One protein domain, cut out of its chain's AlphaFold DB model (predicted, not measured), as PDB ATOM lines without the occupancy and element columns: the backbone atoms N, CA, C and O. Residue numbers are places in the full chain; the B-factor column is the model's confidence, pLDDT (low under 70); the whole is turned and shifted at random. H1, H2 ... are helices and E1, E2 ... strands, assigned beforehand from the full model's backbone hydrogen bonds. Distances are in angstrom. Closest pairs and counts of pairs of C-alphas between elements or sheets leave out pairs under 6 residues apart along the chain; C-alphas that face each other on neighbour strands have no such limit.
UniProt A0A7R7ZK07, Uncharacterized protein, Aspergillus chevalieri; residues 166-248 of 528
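Overview. This is residues 166 to 248 of the 528 residues of an uncharacterized protein of Aspergillus chevalieri (UniProt A0A7R7ZK07). A small three-stranded sheet, E1 E2 E3, has two helices side by side over one face, the long H1 and the shorter H2, while no named helix covers its other face. Long links reach beyond the strand ends and make much of the outline. The printed part has 83 residues, with two named helices and three named strands in the order H1 E1 E2 E3 H2; the sheet, E1 - E2 - E3, is antiparallel throughout. The class is mixed, helices and strands, with 39 of the 83 residues in named elements, under half. The whole is compact, with a radius of gyration of the C-alphas of 12.7 A and spans of 33 by 28 by 18 A.

Arrangement. Start with the sheet: E1, residues 196 to 200, E2, residues 212 to 216, and E3, residues 228 to 230, form a meander, each strand the antiparallel neighbour of the one before. E1 and E2 are a hairpin at 144 degrees; look for N 197 and O 215, 2.8 A apart and within hydrogen-bond range. E2 and E3 are a hairpin at 165 degrees, with N 214 and O 229 within hydrogen-bond range at 2.8 A. H1, residues 166 to 182, and H2, residues 239 to 247, lie on the same face, making two layers, helices on one face of a sheet. H1 has a height over the sheet of 10.2 A and runs along the strands, at 13 degrees to E2 on the local plane; it is over E2 and, only just, over E1, with 3 C-alphas. Its closest C-alphas to E1 are those of Ala 177 and Pro 196, 6.7 A apart. H2 is over E1, only just slantwise to the strands at 32 degrees to E1 on the local plane; the closest C-alphas are those of Lys 197 and Leu 246, 5.5 A apart. H1 touches H2 with residues 167 to 174 alone, at a shallow tilt of 26 degrees, the same way; the closest C-alphas, of Ala 170 and Leu 242, are 5.3 A apart. In H1 and H2 every O i to N i+4 pair is within hydrogen-bond range.

Along the chain. Find C-alpha 196 at (-24.265, -28.479, 7.405); from there E1 runs 13.1 A to C-alpha 200. E2 is 13.0 A long and E3 6.9 A. H1 begins at C-alpha 166, (-33.645, -44.976, 1.879), and runs 24.2 A. H2, 11.8 A long, ends at C-alpha 247, (-20.550, -35.472, 10.303).

Size, cuts and confidence. The two C-alphas farthest apart are those of Asn 192 and Leu 207, 36.9 A. The links H1 to E1, E1 to E2 and E2 to E3 are long; E3 to H2 is short. The printed part has no cut. Mean pLDDT of the printed part is 85.8, and residue 248 is under 70.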
ATOM      1  N   THR A 166     -33.712 -45.910   0.746       81.75
ATOM      2  CA  THR A 166     -33.645 -44.976   1.879       81.75
ATOM      3  C   THR A 166     -32.256 -44.361   2.056       81.75
ATOM      4  O   THR A 166     -32.138 -43.214   2.508       81.75
ATOM      5  N   LYS A 167     -31.194 -45.067   1.653       79.75
ATOM      6  CA  LYS A 167     -29.833 -44.520   1.586       79.75
ATOM      7  C   LYS A 167     -29.633 -43.647   0.348       79.75
ATOM      8  O   LYS A 167     -29.015 -42.593   0.468       79.75
ATOM      9  N   ASP A 168     -30.237 -43.990  -0.793       75.00
ATOM     10  CA  ASP A 168     -30.288 -43.099  -1.970       75.00
ATOM     11  C   ASP A 168     -30.980 -41.764  -1.634       75.00
ATOM     12  O   ASP A 168     -30.474 -40.672  -1.908       75.00
ATOM     13  N   ALA A 169     -32.104 -41.822  -0.913       79.81
ATOM     14  CA  ALA A 169     -32.757 -40.622  -0.401       79.81
ATOM     15  C   ALA A 169     -31.848 -39.818   0.549       79.81
ATOM     16  O   ALA A 169     -31.780 -38.590   0.437       79.81
ATOM     17  N   ALA A 170     -31.105 -40.481   1.446       84.50
ATOM     18  CA  ALA A 170     -30.108 -39.828   2.299       84.50
ATOM     19  C   ALA A 170     -29.000 -39.142   1.479       84.50
ATOM     20  O   ALA A 170     -28.648 -37.998   1.778       84.50
ATOM     21  N   TYR A 171     -28.520 -39.767   0.401       79.25
ATOM     22  CA  TYR A 171     -27.561 -39.161  -0.524       79.25
ATOM     23  C   TYR A 171     -28.106 -37.896  -1.185       79.25
ATOM     24  O   TYR A 171     -27.426 -36.866  -1.203       79.25
ATOM     25  N   ARG A 172     -29.343 -37.929  -1.690       77.69
ATOM     26  CA  ARG A 172     -29.993 -36.748  -2.283       77.69
ATOM     27  C   ARG A 172     -30.108 -35.603  -1.275       77.69
ATOM     28  O   ARG A 172     -29.796 -34.458  -1.611       77.69
ATOM     29  N   PHE A 173     -30.484 -35.911  -0.031       83.38
ATOM     30  CA  PHE A 173     -30.546 -34.940   1.066       83.38
ATOM     31  C   PHE A 173     -29.180 -34.322   1.380       83.38
ATOM     32  O   PHE A 173     -29.051 -33.094   1.422       83.38
ATOM     33  N   TYR A 174     -28.156 -35.159   1.547       85.19
ATOM     34  CA  TYR A 174     -26.779 -34.734   1.778       85.19
ATOM     35  C   TYR A 174     -26.270 -33.809   0.665       85.19
ATOM     36  O   TYR A 174     -25.772 -32.717   0.952       85.19
ATOM     37  N   ARG A 175     -26.438 -34.200  -0.607       78.50
ATOM     38  CA  ARG A 175     -25.978 -33.413  -1.764       78.50
ATOM     39  C   ARG A 175     -26.676 -32.068  -1.852       78.50
ATOM     40  O   ARG A 175     -26.006 -31.061  -2.065       78.50
ATOM     41  N   SER A 176     -27.997 -32.042  -1.673       84.25
ATOM     42  CA  SER A 176     -28.775 -30.799  -1.687       84.25
ATOM     43  C   SER A 176     -28.247 -29.814  -0.642       84.25
ATOM     44  O   SER A 176     -27.902 -28.677  -0.976       84.25
ATOM     45  N   ALA A 177     -28.056 -30.280   0.597       87.94
ATOM     46  CA  ALA A 177     -27.481 -29.470   1.663       87.94
ATOM     47  C   ALA A 177     -26.049 -29.023   1.324       87.94
ATOM     48  O   ALA A 177     -25.780 -27.827   1.270       87.94
ATOM     49  N   LYS A 178     -25.120 -29.938   1.020       85.75
ATOM     50  CA  LYS A 178     -23.725 -29.581   0.696       85.75
ATOM     51  C   LYS A 178     -23.620 -28.604  -0.477       85.75
ATOM     52  O   LYS A 178     -22.802 -27.692  -0.407       85.75
ATOM     53  N   ASN A 179     -24.443 -28.744  -1.515       83.88
ATOM     54  CA  ASN A 179     -24.432 -27.848  -2.670       83.88
ATOM     55  C   ASN A 179     -24.889 -26.424  -2.304       83.88
ATOM     56  O   ASN A 179     -24.264 -25.456  -2.732       83.88
ATOM     57  N   LEU A 180     -25.922 -26.281  -1.465       87.81
ATOM     58  CA  LEU A 180     -26.351 -24.971  -0.958       87.81
ATOM     59  C   LEU A 180     -25.237 -24.278  -0.169       87.81
ATOM     60  O   LEU A 180     -24.991 -23.092  -0.371       87.81
ATOM     61  N   PHE A 181     -24.535 -25.014   0.696       89.19
ATOM     62  CA  PHE A 181     -23.425 -24.457   1.471       89.19
ATOM     63  C   PHE A 181     -22.201 -24.151   0.595       89.19
ATOM     64  O   PHE A 181     -21.608 -23.088   0.739       89.19
ATOM     65  N   LYS A 182     -21.853 -25.025  -0.358       85.69
ATOM     66  CA  LYS A 182     -20.742 -24.810  -1.303       85.69
ATOM     67  C   LYS A 182     -20.944 -23.553  -2.153       85.69
ATOM     68  O   LYS A 182     -19.991 -22.812  -2.371       85.69
ATOM     69  N   ASN A 183     -22.174 -23.305  -2.600       86.56
ATOM     70  CA  ASN A 183     -22.522 -22.128  -3.402       86.56
ATOM     71  C   ASN A 183     -22.864 -20.894  -2.552       86.56
ATOM     72  O   ASN A 183     -23.270 -19.882  -3.113       86.56
ATOM     73  N   GLN A 184     -22.712 -20.964  -1.224       90.81
ATOM     74  CA  GLN A 184     -22.992 -19.863  -0.291       90.81
ATOM     75  C   GLN A 184     -24.461 -19.392  -0.298       90.81
ATOM     76  O   GLN A 184     -24.759 -18.251   0.040       90.81
ATOM     77  N   LEU A 185     -25.393 -20.281  -0.659       88.81
ATOM     78  CA  LEU A 185     -26.836 -20.013  -0.762       88.81
ATOM     79  C   LEU A 185     -27.640 -20.545   0.436       88.81
ATOM     80  O   LEU A 185     -28.862 -20.423   0.460       88.81
ATOM     81  N   SER A 186     -26.992 -21.199   1.404       88.19
ATOM     82  CA  SER A 186     -27.693 -21.884   2.498       88.19
ATOM     83  C   SER A 186     -28.190 -20.952   3.610       88.19
ATOM     84  O   SER A 186     -29.222 -21.231   4.216       88.19
ATOM     85  N   CYS A 187     -27.471 -19.865   3.890       91.06
ATOM     86  CA  CYS A 187     -27.730 -18.941   4.996       91.06
ATOM     87  C   CYS A 187     -27.885 -17.514   4.455       91.06
ATOM     88  O   CYS A 187     -27.235 -17.166   3.473       91.06
ATOM     89  N   TYR A 188     -28.685 -16.678   5.119       87.69
ATOM     90  CA  TYR A 188     -28.937 -15.290   4.711       87.69
ATOM     91  C   TYR A 188     -27.653 -14.441   4.727       87.69
ATOM     92  O   TYR A 188     -27.322 -13.779   3.746       87.69
ATOM     93  N   HIS A 189     -26.878 -14.537   5.811       87.12
ATOM     94  CA  HIS A 189     -25.515 -14.011   5.902       87.12
ATOM     95  C   HIS A 189     -24.529 -15.177   5.959       87.12
ATOM     96  O   HIS A 189     -24.171 -15.668   7.032       87.12
ATOM     97  N   PHE A 190     -24.132 -15.679   4.789       88.75
ATOM     98  CA  PHE A 190     -23.204 -16.801   4.712       88.75
ATOM     99  C   PHE A 190     -21.816 -16.421   5.259       88.75
ATOM    100  O   PHE A 190     -21.248 -15.395   4.898       88.75
ATOM    101  N   GLN A 191     -21.267 -17.275   6.124       88.44
ATOM    102  CA  GLN A 191     -19.940 -17.136   6.723       88.44
ATOM    103  C   GLN A 191     -19.087 -18.347   6.344       88.44
ATOM    104  O   GLN A 191     -19.617 -19.440   6.161       88.44
ATOM    105  N   ASN A 192     -17.760 -18.202   6.319       87.75
ATOM    106  CA  ASN A 192     -16.851 -19.321   6.019       87.75
ATOM    107  C   ASN A 192     -16.954 -20.484   7.028       87.75
ATOM    108  O   ASN A 192     -16.600 -21.615   6.704       87.75
ATOM    109  N   SER A 193     -17.450 -20.220   8.241       90.06
ATOM    110  CA  SER A 193     -17.734 -21.237   9.257       90.06
ATOM    111  C   SER A 193     -19.048 -21.990   9.018       90.06
ATOM    112  O   SER A 193     -19.263 -23.027   9.635       90.06
ATOM    113  N   CYS A 194     -19.937 -21.526   8.132       90.38
ATOM    114  CA  CYS A 194     -21.207 -22.194   7.863       90.38
ATOM    115  C   CYS A 194     -20.971 -23.584   7.259       90.38
ATOM    116  O   CYS A 194     -20.504 -23.715   6.127       90.38
ATOM    117  N   GLN A 195     -21.366 -24.628   7.986       89.94
ATOM    118  CA  GLN A 195     -21.310 -26.015   7.525       89.94
ATOM    119  C   GLN A 195     -22.589 -26.763   7.918       89.94
ATOM    120  O   GLN A 195     -23.128 -26.498   8.997       89.94
ATOM    121  N   PRO A 196     -23.103 -27.671   7.068       91.38
ATOM    122  CA  PRO A 196     -24.265 -28.479   7.405       91.38
ATOM    123  C   PRO A 196     -23.867 -29.599   8.371       91.38
ATOM    124  O   PRO A 196     -22.868 -30.278   8.148       91.38
ATOM    125  N   LYS A 197     -24.680 -29.820   9.402       91.81
ATOM    126  CA  LYS A 197     -24.531 -30.891  10.389       91.81
ATOM    127  C   LYS A 197     -25.888 -31.532  10.665       91.81
ATOM    128  O   LYS A 197     -26.898 -30.823  10.725       91.81
ATOM    129  N   LEU A 198     -25.931 -32.851  10.849       91.50
ATOM    130  CA  LEU A 198     -27.139 -33.494  11.369       91.50
ATOM    131  C   LEU A 198     -27.209 -33.273  12.887       91.50
ATOM    132  O   LEU A 198     -26.235 -33.489  13.602       91.50
ATOM    133  N   THR A 199     -28.357 -32.808  13.371       89.25
ATOM    134  CA  THR A 199     -28.603 -32.509  14.787       89.25
ATOM    135  C   THR A 199     -29.984 -32.995  15.199       89.25
ATOM    136  O   THR A 199     -30.939 -32.909  14.426       89.25
ATOM    137  N   GLN A 200     -30.103 -33.494  16.423       89.31
ATOM    138  CA  GLN A 200     -31.382 -33.857  17.026       89.31
ATOM    139  C   GLN A 200     -31.985 -32.647  17.756       89.31
ATOM    140  O   GLN A 200     -31.259 -31.797  18.277       89.31
ATOM    141  N   SER A 201     -33.313 -32.536  17.785       87.31
ATOM    142  CA  SER A 201     -34.007 -31.508  18.554       87.31
ATOM    143  C   SER A 201     -33.785 -31.721  20.048       87.31
ATOM    144  O   SER A 201     -33.805 -32.846  20.533       87.31
ATOM    145  N   SER A 202     -33.614 -30.629  20.790       83.31
ATOM    146  CA  SER A 202     -33.558 -30.657  22.256       83.31
ATOM    147  C   SER A 202     -34.944 -30.767  22.898       83.31
ATOM    148  O   SER A 202     -35.062 -31.174  24.049       83.31
ATOM    149  N   ILE A 203     -35.995 -30.403  22.155       84.31
ATOM    150  CA  ILE A 203     -37.387 -30.414  22.610       84.31
ATOM    151  C   ILE A 203     -38.117 -31.578  21.921       84.31
ATOM    152  O   ILE A 203     -37.959 -31.742  20.700       84.31
ATOM    153  N   PRO A 204     -38.897 -32.388  22.663       85.56
ATOM    154  CA  PRO A 204     -39.730 -33.425  22.076       85.56
ATOM    155  C   PRO A 204     -40.882 -32.801  21.289       85.56
ATOM    156  O   PRO A 204     -41.409 -31.739  21.619       85.56
ATOM    157  N   ASN A 205     -41.286 -33.473  20.223       83.12
ATOM    158  CA  ASN A 205     -42.430 -33.064  19.433       83.12
ATOM    159  C   ASN A 205     -43.756 -33.429  20.137       83.12
ATOM    160  O   ASN A 205     -43.740 -34.122  21.156       83.12
ATOM    161  N   PRO A 206     -44.920 -33.025  19.595       84.12
ATOM    162  CA  PRO A 206     -46.220 -33.307  20.216       84.12
ATOM    163  C   PRO A 206     -46.555 -34.796  20.417       84.12
ATOM    164  O   PRO A 206     -47.494 -35.111  21.138       84.12
ATOM    165  N   LEU A 207     -45.806 -35.710  19.791       81.81
ATOM    166  CA  LEU A 207     -45.941 -37.164  19.936       81.81
ATOM    167  C   LEU A 207     -44.896 -37.759  20.903       81.81
ATOM    168  O   LEU A 207     -44.743 -38.974  20.968       81.81
ATOM    169  N   GLY A 208     -44.141 -36.921  21.624       80.50
ATOM    170  CA  GLY A 208     -43.138 -37.334  22.611       80.50
ATOM    171  C   GLY A 208     -41.781 -37.756  22.033       80.50
ATOM    172  O   GLY A 208     -40.879 -38.091  22.794       80.50
ATOM    173  N   GLY A 209     -41.601 -37.727  20.707       83.94
ATOM    174  CA  GLY A 209     -40.346 -38.102  20.047       83.94
ATOM    175  C   GLY A 209     -39.496 -36.896  19.638       83.94
ATOM    176  O   GLY A 209     -40.019 -35.827  19.335       83.94
ATOM    177  N   PHE A 210     -38.181 -37.068  19.529       87.19
ATOM    178  CA  PHE A 210     -37.270 -36.012  19.068       87.19
ATOM    179  C   PHE A 210     -37.150 -35.990  17.538       87.19
ATOM    180  O   PHE A 210     -37.272 -37.021  16.877       87.19
ATOM    181  N   ASP A 211     -37.005 -34.808  16.947       88.62
ATOM    182  CA  ASP A 211     -36.899 -34.593  15.499       88.62
ATOM    183  C   ASP A 211     -35.442 -34.423  15.066       88.62
ATOM    184  O   ASP A 211     -34.654 -33.808  15.774       88.62
ATOM    185  N   PHE A 212     -35.085 -34.936  13.888       90.12
ATOM    186  CA  PHE A 212     -33.756 -34.739  13.309       90.12
ATOM    187  C   PHE A 212     -33.785 -33.612  12.279       90.12
ATOM    188  O   PHE A 212     -34.718 -33.494  11.480       90.12
ATOM    189  N   TYR A 213     -32.747 -32.785  12.291       90.62
ATOM    190  CA  TYR A 213     -32.590 -31.631  11.421       90.62
ATOM    191  C   TYR A 213     -31.188 -31.591  10.825       90.62
ATOM    192  O   TYR A 213     -30.197 -31.745  11.537       90.62
ATOM    193  N   VAL A 214     -31.099 -31.278   9.534       91.31
ATOM    194  CA  VAL A 214     -29.858 -30.811   8.911       91.31
ATOM    195  C   VAL A 214     -29.784 -29.305   9.135       91.31
ATOM    196  O   VAL A 214     -30.614 -28.555   8.616       91.31
ATOM    197  N   ARG A 215     -28.831 -28.850   9.952       91.50
ATOM    198  CA  ARG A 215     -28.704 -27.442  10.361       91.50
ATOM    199  C   ARG A 215     -27.303 -26.922  10.102       91.50
ATOM    200  O   ARG A 215     -26.337 -27.678  10.137       91.50
ATOM    201  N   CYS A 216     -27.191 -25.622   9.866       92.56
ATOM    202  CA  CYS A 216     -25.907 -24.940   9.953       92.56
ATOM    203  C   CYS A 216     -25.354 -25.062  11.382       92.56
ATOM    204  O   CYS A 216     -26.112 -24.904  12.339       92.56
ATOM    205  N   ILE A 217     -24.043 -25.255  11.545       90.88
ATOM    206  CA  ILE A 217     -23.410 -25.252  12.877       90.88
ATOM    207  C   ILE A 217     -23.623 -23.935  13.649       90.88
ATOM    208  O   ILE A 217     -23.672 -23.954  14.873       90.88
ATOM    209  N   ASN A 218     -23.829 -22.821  12.936       89.44
ATOM    210  CA  ASN A 218     -24.112 -21.501  13.511       89.44
ATOM    211  C   ASN A 218     -25.622 -21.245  13.718       89.44
ATOM    212  O   ASN A 218     -26.019 -20.185  14.192       89.44
ATOM    213  N   ALA A 219     -26.501 -22.198  13.381       87.12
ATOM    214  CA  ALA A 219     -27.946 -22.029  13.561       87.12
ATOM    215  C   ALA A 219     -28.392 -21.768  15.013       87.12
ATOM    216  O   ALA A 219     -29.359 -21.032  15.185       87.12
ATOM    217  N   PRO A 220     -27.746 -22.306  16.067       82.56
ATOM    218  CA  PRO A 220     -28.135 -21.988  17.440       82.56
ATOM    219  C   PRO A 220     -27.978 -20.507  17.818       82.56
ATOM    220  O   PRO A 220     -28.734 -20.032  18.660       82.56
ATOM    221  N   SER A 221     -27.026 -19.778  17.217       79.25
ATOM    222  CA  SER A 221     -26.808 -18.349  17.499       79.25
ATOM    223  C   SER A 221     -27.760 -17.424  16.744       79.25
ATOM    224  O   SER A 221     -28.090 -16.355  17.247       79.25
ATOM    225  N   ASP A 222     -28.212 -17.833  15.558       82.00
ATOM    226  CA  ASP A 222     -29.229 -17.123  14.778       82.00
ATOM    227  C   ASP A 222     -30.078 -18.134  13.983       82.00
ATOM    228  O   ASP A 222     -29.756 -18.479  12.839       82.00
ATOM    229  N   PRO A 223     -31.169 -18.643  14.582       78.19
ATOM    230  CA  PRO A 223     -32.013 -19.648  13.944       78.19
ATOM    231  C   PRO A 223     -32.758 -19.152  12.699       78.19
ATOM    232  O   PRO A 223     -33.213 -19.982  11.914       78.19
ATOM    233  N   ALA A 224     -32.921 -17.833  12.535       81.38
ATOM    234  CA  ALA A 224     -33.660 -17.236  11.424       81.38
ATOM    235  C   ALA A 224     -32.751 -16.938  10.221       81.38
ATOM    236  O   ALA A 224     -33.184 -17.076   9.078       81.38
ATOM    237  N   GLY A 225     -31.490 -16.572  10.464       86.19
ATOM    238  CA  GLY A 225     -30.508 -16.291   9.416       86.19
ATOM    239  C   GLY A 225     -29.770 -17.519   8.875       86.19
ATOM    240  O   GLY A 225     -29.128 -17.431   7.823       86.19
ATOM    241  N   HIS A 226     -29.854 -18.672   9.544       91.88
ATOM    242  CA  HIS A 226     -29.089 -19.868   9.188       91.88
ATOM    243  C   HIS A 226     -29.941 -21.065   8.747       91.88
ATOM    244  O   HIS A 226     -31.017 -21.339   9.277       91.88
ATOM    245  N   TYR A 227     -29.394 -21.843   7.806       91.56
ATOM    246  CA  TYR A 227     -30.035 -23.031   7.242       91.56
ATOM    247  C   TYR A 227     -30.513 -24.013   8.319       91.56
ATOM    248  O   TYR A 227     -29.722 -24.482   9.143       91.56
ATOM    249  N   THR A 228     -31.792 -24.378   8.267       90.44
ATOM    250  CA  THR A 228     -32.390 -25.448   9.069       90.44
ATOM    251  C   THR A 228     -33.412 -26.187   8.214       90.44
ATOM    252  O   THR A 228     -34.363 -25.582   7.727       90.44
ATOM    253  N   TYR A 229     -33.253 -27.501   8.068       90.31
ATOM    254  CA  TYR A 229     -34.205 -28.354   7.360       90.31
ATOM    255  C   TYR A 229     -34.515 -29.608   8.177       90.31
ATOM    256  O   TYR A 229     -33.607 -30.272   8.673       90.31
ATOM    257  N   ARG A 230     -35.800 -29.938   8.336       89.62
ATOM    258  CA  ARG A 230     -36.250 -31.117   9.093       89.62
ATOM    259  C   ARG A 230     -36.165 -32.374   8.230       89.62
ATOM    260  O   ARG A 230     -36.707 -32.390   7.129       89.62
ATOM    261  N   VAL A 231     -35.547 -33.437   8.736       89.50
ATOM    262  CA  VAL A 231     -35.492 -34.727   8.033       89.50
ATOM    263  C   VAL A 231     -36.851 -35.441   8.155       89.50
ATOM    264  O   VAL A 231     -37.419 -35.471   9.252       89.50
ATOM    265  N   PRO A 232     -37.411 -36.005   7.065       86.38
ATOM    266  CA  PRO A 232     -38.677 -36.735   7.114       86.38
ATOM    267  C   PRO A 232     -38.661 -37.915   8.101       86.38
ATOM    268  O   PRO A 232     -37.731 -38.715   8.114       86.38
ATOM    269  N   LYS A 233     -39.729 -38.058   8.899       75.12
ATOM    270  CA  LYS A 233     -39.886 -39.122   9.918       75.12
ATOM    271  C   LYS A 233     -40.536 -40.416   9.418       75.12
ATOM    272  O   LYS A 233     -40.711 -41.351  10.187       75.12
ATOM    273  N   ASN A 234     -40.905 -40.484   8.147       79.81
ATOM    274  CA  ASN A 234     -41.628 -41.608   7.540       79.81
ATOM    275  C   ASN A 234     -40.728 -42.802   7.155       79.81
ATOM    276  O   ASN A 234     -41.151 -43.633   6.361       79.81
ATOM    277  N   GLY A 235     -39.483 -42.861   7.644       76.44
ATOM    278  CA  GLY A 235     -38.520 -43.907   7.278       76.44
ATOM    279  C   GLY A 235     -37.997 -43.816   5.841       76.44
ATOM    280  O   GLY A 235     -37.284 -44.705   5.402       76.44
ATOM    281  N   SER A 236     -38.314 -42.742   5.108       82.62
ATOM    282  CA  SER A 236     -37.856 -42.567   3.721       82.62
ATOM    283  C   SER A 236     -36.365 -42.248   3.589       82.62
ATOM    284  O   SER A 236     -35.852 -42.264   2.478       82.62
ATOM    285  N   VAL A 237     -35.676 -41.948   4.695       85.25
ATOM    286  CA  VAL A 237     -34.267 -41.535   4.722       85.25
ATOM    287  C   VAL A 237     -33.535 -42.298   5.823       85.25
ATOM    288  O   VAL A 237     -33.939 -42.244   6.987       85.25
ATOM    289  N   HIS A 238     -32.434 -42.964   5.479       87.94
ATOM    290  CA  HIS A 238     -31.617 -43.713   6.434       87.94
ATOM    291  C   HIS A 238     -30.796 -42.766   7.336       87.94
ATOM    292  O   HIS A 238     -29.725 -42.288   6.956       87.94
ATOM    293  N   LEU A 239     -31.282 -42.492   8.553       87.75
ATOM    294  CA  LEU A 239     -30.726 -41.463   9.452       87.75
ATOM    295  C   LEU A 239     -29.257 -41.682   9.834       87.75
ATOM    296  O   LEU A 239     -28.464 -40.758   9.695       87.75
ATOM    297  N   GLN A 240     -28.879 -42.894  10.251       87.31
ATOM    298  CA  GLN A 240     -27.498 -43.203  10.660       87.31
ATOM    299  C   GLN A 240     -26.499 -43.034   9.504       87.31
ATOM    300  O   GLN A 240     -25.344 -42.673   9.699       87.31
ATOM    301  N   PHE A 241     -26.969 -43.249   8.276       86.31
ATOM    302  CA  PHE A 241     -26.147 -43.109   7.083       86.31
ATOM    303  C   PHE A 241     -25.989 -41.634   6.706       86.31
ATOM    304  O   PHE A 241     -24.881 -41.165   6.454       86.31
ATOM    305  N   LEU A 242     -27.086 -40.869   6.764       87.75
ATOM    306  CA  LEU A 242     -27.062 -39.416   6.604       87.75
ATOM    307  C   LEU A 242     -26.168 -38.730   7.651       87.75
ATOM    308  O   LEU A 242     -25.477 -37.763   7.326       87.75
ATOM    309  N   GLU A 243     -26.180 -39.222   8.891       88.19
ATOM    310  CA  GLU A 243     -25.306 -38.747   9.962       88.19
ATOM    311  C   GLU A 243     -23.830 -38.954   9.611       88.19
ATOM    312  O   GLU A 243     -23.070 -37.984   9.625       88.19
ATOM    313  N   GLY A 244     -23.452 -40.170   9.199       86.69
ATOM    314  CA  GLY A 244     -22.088 -40.486   8.771       86.69
ATOM    315  C   GLY A 244     -21.607 -39.630   7.591       86.69
ATOM    316  O   GLY A 244     -20.463 -39.175   7.584       86.69
ATOM    317  N   LEU A 245     -22.494 -39.324   6.634       85.25
ATOM    318  CA  LEU A 245     -22.192 -38.445   5.495       85.25
ATOM    319  C   LEU A 245     -21.961 -36.979   5.905       85.25
ATOM    320  O   LEU A 245     -21.053 -36.324   5.388       85.25
ATOM    321  N   LEU A 246     -22.793 -36.424   6.793       86.06
ATOM    322  CA  LEU A 246     -22.729 -35.005   7.180       86.06
ATOM    323  C   LEU A 246     -21.668 -34.712   8.242       86.06
ATOM    324  O   LEU A 246     -21.084 -33.628   8.221       86.06
ATOM    325  N   ASN A 247     -21.419 -35.658   9.145       84.75
ATOM    326  CA  ASN A 247     -20.550 -35.472  10.303       84.75
ATOM    327  C   ASN A 247     -19.121 -36.034  10.093       84.75
ATOM    328  O   ASN A 247     -18.315 -35.962  11.016       84.75
ATOM    329  N   ASN A 248     -18.788 -36.452   8.860       65.25
ATOM    330  CA  ASN A 248     -17.462 -36.856   8.343       65.25
ATOM    331  C   ASN A 248     -16.942 -38.262   8.724       65.25
ATOM    332  O   ASN A 248     -15.731 -38.451   8.811       65.25
TER     333      ASN A 248